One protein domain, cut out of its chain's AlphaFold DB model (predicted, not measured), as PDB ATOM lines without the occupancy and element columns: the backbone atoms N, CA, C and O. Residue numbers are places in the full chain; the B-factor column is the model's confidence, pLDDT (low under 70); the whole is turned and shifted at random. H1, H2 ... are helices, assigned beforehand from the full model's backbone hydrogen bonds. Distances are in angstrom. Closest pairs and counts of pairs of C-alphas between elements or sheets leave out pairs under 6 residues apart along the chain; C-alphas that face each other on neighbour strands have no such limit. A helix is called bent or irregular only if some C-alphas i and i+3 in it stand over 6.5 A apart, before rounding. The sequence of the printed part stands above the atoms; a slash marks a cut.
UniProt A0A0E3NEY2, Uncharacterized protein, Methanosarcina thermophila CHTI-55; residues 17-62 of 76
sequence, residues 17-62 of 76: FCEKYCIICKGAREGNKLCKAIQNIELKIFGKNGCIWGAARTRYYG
ATOM      1  N   PHE A  17    -148.281 -19.664-165.722       72.00
ATOM      2  CA  PHE A  17    -148.015 -18.432-164.990       72.00
ATOM      3  C   PHE A  17    -146.515 -18.135-164.896       72.00
ATOM      4  O   PHE A  17    -146.062 -17.082-165.338       72.00
ATOM      5  N   CYS A  18    -145.712 -19.082-164.404       72.31
ATOM      6  CA  CYS A  18    -144.258 -18.920-164.350       72.31
ATOM      7  C   CYS A  18    -143.619 -18.848-165.740       72.31
ATOM      8  O   CYS A  18    -142.524 -18.305-165.888       72.31
ATOM      9  N   GLU A  19    -144.284 -19.417-166.746       66.88
ATOM     10  CA  GLU A  19    -143.770 -19.486-168.105       66.88
ATOM     11  C   GLU A  19    -144.036 -18.219-168.930       66.88
ATOM     12  O   GLU A  19    -143.148 -17.797-169.670       66.88
ATOM     13  N   LYS A  20    -145.212 -17.597-168.766       68.12
ATOM     14  CA  LYS A  20    -145.676 -16.453-169.568       68.12
ATOM     15  C   LYS A  20    -145.796 -15.137-168.795       68.12
ATOM     16  O   LYS A  20    -145.556 -14.091-169.386       68.12
ATOM     17  N   TYR A  21    -146.143 -15.171-167.507       74.19
ATOM     18  CA  TYR A  21    -146.597 -13.980-166.771       74.19
ATOM     19  C   TYR A  21    -145.659 -13.540-165.641       74.19
ATOM     20  O   TYR A  21    -145.505 -12.348-165.392       74.19
ATOM     21  N   CYS A  22    -145.000 -14.471-164.953       77.62
ATOM     22  CA  CYS A  22    -144.137 -14.129-163.826       77.62
ATOM     23  C   CYS A  22    -142.825 -13.497-164.313       77.62
ATOM     24  O   CYS A  22    -141.945 -14.198-164.813       77.62
ATOM     25  N   ILE A  23    -142.668 -12.189-164.102       77.38
ATOM     26  CA  ILE A  23    -141.478 -11.417-164.498       77.38
ATOM     27  C   ILE A  23    -140.215 -11.940-163.800       77.38
ATOM     28  O   ILE A  23    -139.162 -11.999-164.421       77.38
ATOM     29  N   ILE A  24    -140.322 -12.413-162.555       76.00
ATOM     30  CA  ILE A  24    -139.189 -12.999-161.823       76.00
ATOM     31  C   ILE A  24    -138.751 -14.325-162.458       76.00
ATOM     32  O   ILE A  24    -137.584 -14.488-162.791       76.00
ATOM     33  N   CYS A  25    -139.676 -15.264-162.699       74.69
ATOM     34  CA  CYS A  25    -139.348 -16.545-163.344       74.69
ATOM     35  C   CYS A  25    -138.954 -16.384-164.819       74.69
ATOM     36  O   CYS A  25    -138.196 -17.193-165.356       74.69
ATOM     37  N   LYS A  26    -139.494 -15.377-165.507       76.50
ATOM     38  CA  LYS A  26    -139.104 -15.029-166.874       76.50
ATOM     39  C   LYS A  26    -137.697 -14.434-166.883       76.50
ATOM     40  O   LYS A  26    -136.833 -14.984-167.553       76.50
ATOM     41  N   GLY A  27    -137.443 -13.415-166.067       73.88
ATOM     42  CA  GLY A  27    -136.144 -12.754-165.957       73.88
ATOM     43  C   GLY A  27    -135.038 -13.677-165.447       73.88
ATOM     44  O   GLY A  27    -133.923 -13.622-165.955       73.88
ATOM     45  N   ALA A  28    -135.335 -14.594-164.520       76.00
ATOM     46  CA  ALA A  28    -134.372 -15.603-164.076       76.00
ATOM     47  C   ALA A  28    -133.967 -16.548-165.227       76.00
ATOM     48  O   ALA A  28    -132.783 -16.811-165.420       76.00
ATOM     49  N   ARG A  29    -134.926 -16.978-166.067       67.62
ATOM     50  CA  ARG A  29    -134.654 -17.782-167.279       67.62
ATOM     51  C   ARG A  29    -133.932 -17.011-168.380       67.62
ATOM     52  O   ARG A  29    -133.182 -17.609-169.149       67.62
ATOM     53  N   GLU A  30    -134.171 -15.708-168.455       75.06
ATOM     54  CA  GLU A  30    -133.490 -14.794-169.373       75.06
ATOM     55  C   GLU A  30    -132.032 -14.530-168.946       75.06
ATOM     56  O   GLU A  30    -131.250 -13.995-169.721       75.06
ATOM     57  N   GLY A  31    -131.635 -14.976-167.745       69.00
ATOM     58  CA  GLY A  31    -130.278 -14.827-167.215       69.00
ATOM     59  C   GLY A  31    -130.074 -13.557-166.390       69.00
ATOM     60  O   GLY A  31    -128.935 -13.195-166.092       69.00
ATOM     61  N   ASN A  32    -131.153 -12.877-165.991       75.69
ATOM     62  CA  ASN A  32    -131.067 -11.663-165.194       75.69
ATOM     63  C   ASN A  32    -130.696 -11.984-163.733       75.69
ATOM     64  O   ASN A  32    -131.450 -12.633-162.997       75.69
ATOM     65  N   LYS A  33    -129.530 -11.489-163.299       72.62
ATOM     66  CA  LYS A  33    -128.955 -11.741-161.966       72.62
ATOM     67  C   LYS A  33    -129.851 -11.236-160.830       72.62
ATOM     68  O   LYS A  33    -129.918 -11.882-159.788       72.62
ATOM     69  N   LEU A  34    -130.575 -10.136-161.044       76.81
ATOM     70  CA  LEU A  34    -131.503  -9.583-160.055       76.81
ATOM     71  C   LEU A  34    -132.694 -10.522-159.817       76.81
ATOM     72  O   LEU A  34    -133.020 -10.835-158.676       76.81
ATOM     73  N   CYS A  35    -133.301 -11.039-160.886       75.19
ATOM     74  CA  CYS A  35    -134.422 -11.975-160.786       75.19
ATOM     75  C   CYS A  35    -134.006 -13.306-160.145       75.19
ATOM     76  O   CYS A  35    -134.755 -13.858-159.343       75.19
ATOM     77  N   LYS A  36    -132.790 -13.779-160.438       75.88
ATOM     78  CA  LYS A  36    -132.164 -14.936-159.784       75.88
ATOM     79  C   LYS A  36    -131.949 -14.713-158.287       75.88
ATOM     80  O   LYS A  36    -132.281 -15.581-157.483       75.88
ATOM     81  N   ALA A  37    -131.441 -13.542-157.906       80.06
ATOM     82  CA  ALA A  37    -131.256 -13.179-156.506       80.06
ATOM     83  C   ALA A  37    -132.597 -13.102-155.763       80.06
ATOM     84  O   ALA A  37    -132.722 -13.706-154.702       80.06
ATOM     85  N   ILE A  38    -133.612 -12.455-156.345       80.94
ATOM     86  CA  ILE A  38    -134.968 -12.384-155.778       80.94
ATOM     87  C   ILE A  38    -135.547 -13.786-155.605       80.94
ATOM     88  O   ILE A  38    -136.057 -14.113-154.544       80.94
ATOM     89  N   GLN A  39    -135.405 -14.651-156.604       74.00
ATOM     90  CA  GLN A  39    -135.901 -16.019-156.532       74.00
ATOM     91  C   GLN A  39    -135.176 -16.859-155.472       74.00
ATOM     92  O   GLN A  39    -135.801 -17.675-154.800       74.00
ATOM     93  N   ASN A  40    -133.875 -16.636-155.278       76.50
ATOM     94  CA  ASN A  40    -133.096 -17.270-154.217       76.50
ATOM     95  C   ASN A  40    -133.466 -16.734-152.823       76.50
ATOM     96  O   ASN A  40    -133.534 -17.501-151.867       76.50
ATOM     97  N   ILE A  41    -133.749 -15.434-152.709       80.88
ATOM     98  CA  ILE A  41    -134.288 -14.815-151.492       80.88
ATOM     99  C   ILE A  41    -135.673 -15.394-151.191       80.88
ATOM    100  O   ILE A  41    -135.940 -15.775-150.059       80.88
ATOM    101  N   GLU A  42    -136.523 -15.556-152.201       73.94
ATOM    102  CA  GLU A  42    -137.862 -16.121-152.059       73.94
ATOM    103  C   GLU A  42    -137.812 -17.600-151.654       73.94
ATOM    104  O   GLU A  42    -138.559 -18.014-150.780       73.94
ATOM    105  N   LEU A  43    -136.865 -18.386-152.177       74.75
ATOM    106  CA  LEU A  43    -136.571 -19.747-151.695       74.75
ATOM    107  C   LEU A  43    -136.010 -19.764-150.264       74.75
ATOM    108  O   LEU A  43    -136.205 -20.726-149.524       74.75
ATOM    109  N   LYS A  44    -135.300 -18.713-149.857       77.12
ATOM    110  CA  LYS A  44    -134.745 -18.596-148.505       77.12
ATOM    111  C   LYS A  44    -135.800 -18.161-147.483       77.12
ATOM    112  O   LYS A  44    -135.745 -18.623-146.350       77.12
ATOM    113  N   ILE A  45    -136.763 -17.334-147.890       78.12
ATOM    114  CA  ILE A  45    -137.861 -16.828-147.049       78.12
ATOM    115  C   ILE A  45    -139.036 -17.816-147.018       78.12
ATOM    116  O   ILE A  45    -139.517 -18.163-145.947       78.12
ATOM    117  N   PHE A  46    -139.476 -18.318-148.176       72.12
ATOM    118  CA  PHE A  46    -140.590 -19.271-148.302       72.12
ATOM    119  C   PHE A  46    -140.146 -20.748-148.242       72.12
ATOM    120  O   PHE A  46    -140.967 -21.661-148.357       72.12
ATOM    121  N   GLY A  47    -138.851 -21.015-148.051       69.94
ATOM    122  CA  GLY A  47    -138.285 -22.361-147.942       69.94
ATOM    123  C   GLY A  47    -138.111 -23.087-149.285       69.94
ATOM    124  O   GLY A  47    -138.274 -22.517-150.362       69.94
ATOM    125  N   LYS A  48    -137.809 -24.398-149.229       60.31
ATOM    126  CA  LYS A  48    -137.413 -25.255-150.380       60.31
ATOM    127  C   LYS A  48    -138.401 -25.290-151.562       60.31
ATOM    128  O   LYS A  48    -138.073 -25.841-152.609       60.31
ATOM    129  N   ASN A  49    -139.600 -24.738-151.397       58.19
ATOM    130  CA  ASN A  49    -140.617 -24.651-152.439       58.19
ATOM    131  C   ASN A  49    -140.635 -23.272-153.140       58.19
ATOM    132  O   ASN A  49    -141.032 -23.206-154.299       58.19
ATOM    133  N   GLY A  50    -140.166 -22.192-152.504       68.19
ATOM    134  CA  GLY A  50    -140.288 -20.828-153.035       68.19
ATOM    135  C   GLY A  50    -141.754 -20.410-153.193       68.19
ATOM    136  O   GLY A  50    -142.633 -20.938-152.510       68.19
ATOM    137  N   CYS A  51    -142.046 -19.487-154.114       78.50
ATOM    138  CA  CYS A  51    -143.429 -19.147-154.450       78.50
ATOM    139  C   CYS A  51    -144.198 -20.393-154.937       78.50
ATOM    140  O   CYS A  51    -143.644 -21.229-155.649       78.50
ATOM    141  N   ILE A  52    -145.485 -20.521-154.594       75.62
ATOM    142  CA  ILE A  52    -146.318 -21.722-154.857       75.62
ATOM    143  C   ILE A  52    -146.239 -22.172-156.329       75.62
ATOM    144  O   ILE A  52    -146.157 -23.360-156.644       75.62
ATOM    145  N   TRP A  53    -146.192 -21.203-157.240       73.56
ATOM    146  CA  TRP A  53    -146.087 -21.427-158.677       73.56
ATOM    147  C   TRP A  53    -144.681 -21.857-159.113       73.56
ATOM    148  O   TRP A  53    -144.537 -22.744-159.957       73.56
ATOM    149  N   GLY A  54    -143.639 -21.282-158.507       72.88
ATOM    150  CA  GLY A  54    -142.252 -21.712-158.688       72.88
ATOM    151  C   GLY A  54    -142.019 -23.126-158.149       72.88
ATOM    152  O   GLY A  54    -141.329 -23.919-158.793       72.88
ATOM    153  N   ALA A  55    -142.672 -23.482-157.040       76.38
ATOM    154  CA  ALA A  55    -142.688 -24.828-156.478       76.38
ATOM    155  C   ALA A  55    -143.323 -25.818-157.454       76.38
ATOM    156  O   ALA A  55    -142.730 -26.847-157.772       76.38
ATOM    157  N   ALA A  56    -144.511 -25.487-157.972       76.62
ATOM    158  CA  ALA A  56    -145.205 -26.293-158.971       76.62
ATOM    159  C   ALA A  56    -144.341 -26.478-160.226       76.62
ATOM    160  O   ALA A  56    -144.220 -27.592-160.728       76.62
ATOM    161  N   ARG A  57    -143.659 -25.419-160.679       72.44
ATOM    162  CA  ARG A  57    -142.715 -25.480-161.801       72.44
ATOM    163  C   ARG A  57    -141.517 -26.376-161.520       72.44
ATOM    164  O   ARG A  57    -141.184 -27.200-162.365       72.44
ATOM    165  N   THR A  58    -140.909 -26.253-160.347       75.00
ATOM    166  CA  THR A  58    -139.775 -27.095-159.931       75.00
ATOM    167  C   THR A  58    -140.200 -28.553-159.817       75.00
ATOM    168  O   THR A  58    -139.481 -29.445-160.248       75.00
ATOM    169  N   ARG A  59    -141.410 -28.816-159.315       74.38
ATOM    170  CA  ARG A  59    -142.000 -30.161-159.252       74.38
ATOM    171  C   ARG A  59    -142.363 -30.711-160.632       74.38
ATOM    172  O   ARG A  59    -142.327 -31.926-160.806       74.38
ATOM    173  N   TYR A  60    -142.745 -29.855-161.581       73.25
ATOM    174  CA  TYR A  60    -143.123 -30.238-162.943       73.25
ATOM    175  C   TYR A  60    -141.893 -30.525-163.811       73.25
ATOM    176  O   TYR A  60    -141.805 -31.594-164.401       73.25
ATOM    177  N   TYR A  61    -140.928 -29.602-163.842       69.94
ATOM    178  CA  TYR A  61    -139.732 -29.703-164.684       69.94
ATOM    179  C   TYR A  61    -138.517 -30.323-163.978       69.94
ATOM    180  O   TYR A  61    -137.498 -30.548-164.621       69.94
ATOM    181  N   GLY A  62    -138.571 -30.547-162.663       66.81
ATOM    182  CA  GLY A  62    -137.445 -31.068-161.872       66.81
ATOM    183  C   GLY A  62    -136.270 -30.093-161.720       66.81
ATOM    184  O   GLY A  62    -135.305 -30.397-161.025       66.81
TER     185      GLY A  62
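This is residues 17 to 62 of the 76 residues of an uncharacterized protein of Methanosarcina thermophila CHTI-55 (UniProt A0A0E3NEY2). Four helices follow one another round a rough ring: the longest helix, H3, makes one side, H2 packs on its first part, H1 meets H2 at a corner, and H4 comes back to touch H1. Residues 46 to 51, between H3 and H4, make the remaining side, where the two helices stay apart. The printed part has 46 residues with four named helices, in the order H1, H2, H3, H4, and no named strand, and its class is all helix. The whole is compact, with a radius of gyration of the C-alphas of 9.7 A, and its rounded outline spans 21 by 20 by 16 A.

H3 is the longest helix, residues 33 to 45, and measures 18.1 A from first to last C-alpha. It begins with C-alpha 33 at (-128.955, -11.741, -161.966) and ends with C-alpha 45 at (-137.861, -16.828, -147.049). Before it comes H2, residues 23 to 30, 9.9 A long, and before that H1, residues 17 to 21, 5.0 A long, with C-alpha 17 at (-148.015, -18.432, -164.990). H4, residues 52 to 61, is 14.3 A long and ends with C-alpha 61 at (-139.732, -29.703, -164.684). No helix is bent or irregular.

H3 touches H2 with residues 34 to 39 alone, and the closest C-alphas of the two are those of Lys 36 and Ala 28, 4.9 A apart. H2 and H3 run opposite ways at a steep tilt of 56 degrees. H2 and H1 touch only at the corner by their link, where the closest C-alphas, those of Cys 25 and Cys 18, are 5.5 A apart. H1 also touches H4, and their closest C-alphas are those of Cys 18 and Trp 53, 6.5 A apart. H2 and H4 are close but not clearly touching, with the C-alphas of Cys 25 and Gly 54 the closest at 7.5 A, and they run the same way at a shallow tilt of 30 degrees. H3 is apart from H1 and from H4. In H1, H2, H3 and H4, every backbone O i to N i+4 pair is within hydrogen-bond range.

The two C-alphas farthest apart are those of Leu 34 and Tyr 60, 23.9 A, and the first and last printed C-alphas, of Phe 17 and Gly 62, are 16.8 A apart. The printed part has no cut. The links from H1 to H2 and from H2 to H3 are tight, the link from H3 to H4 is short with 6 residues, and there is no long link. The mean pLDDT of the printed part is 73.6, and it is under 70 at residues 19 to 20, 29, 31, 47 to 50 and 61 to 62.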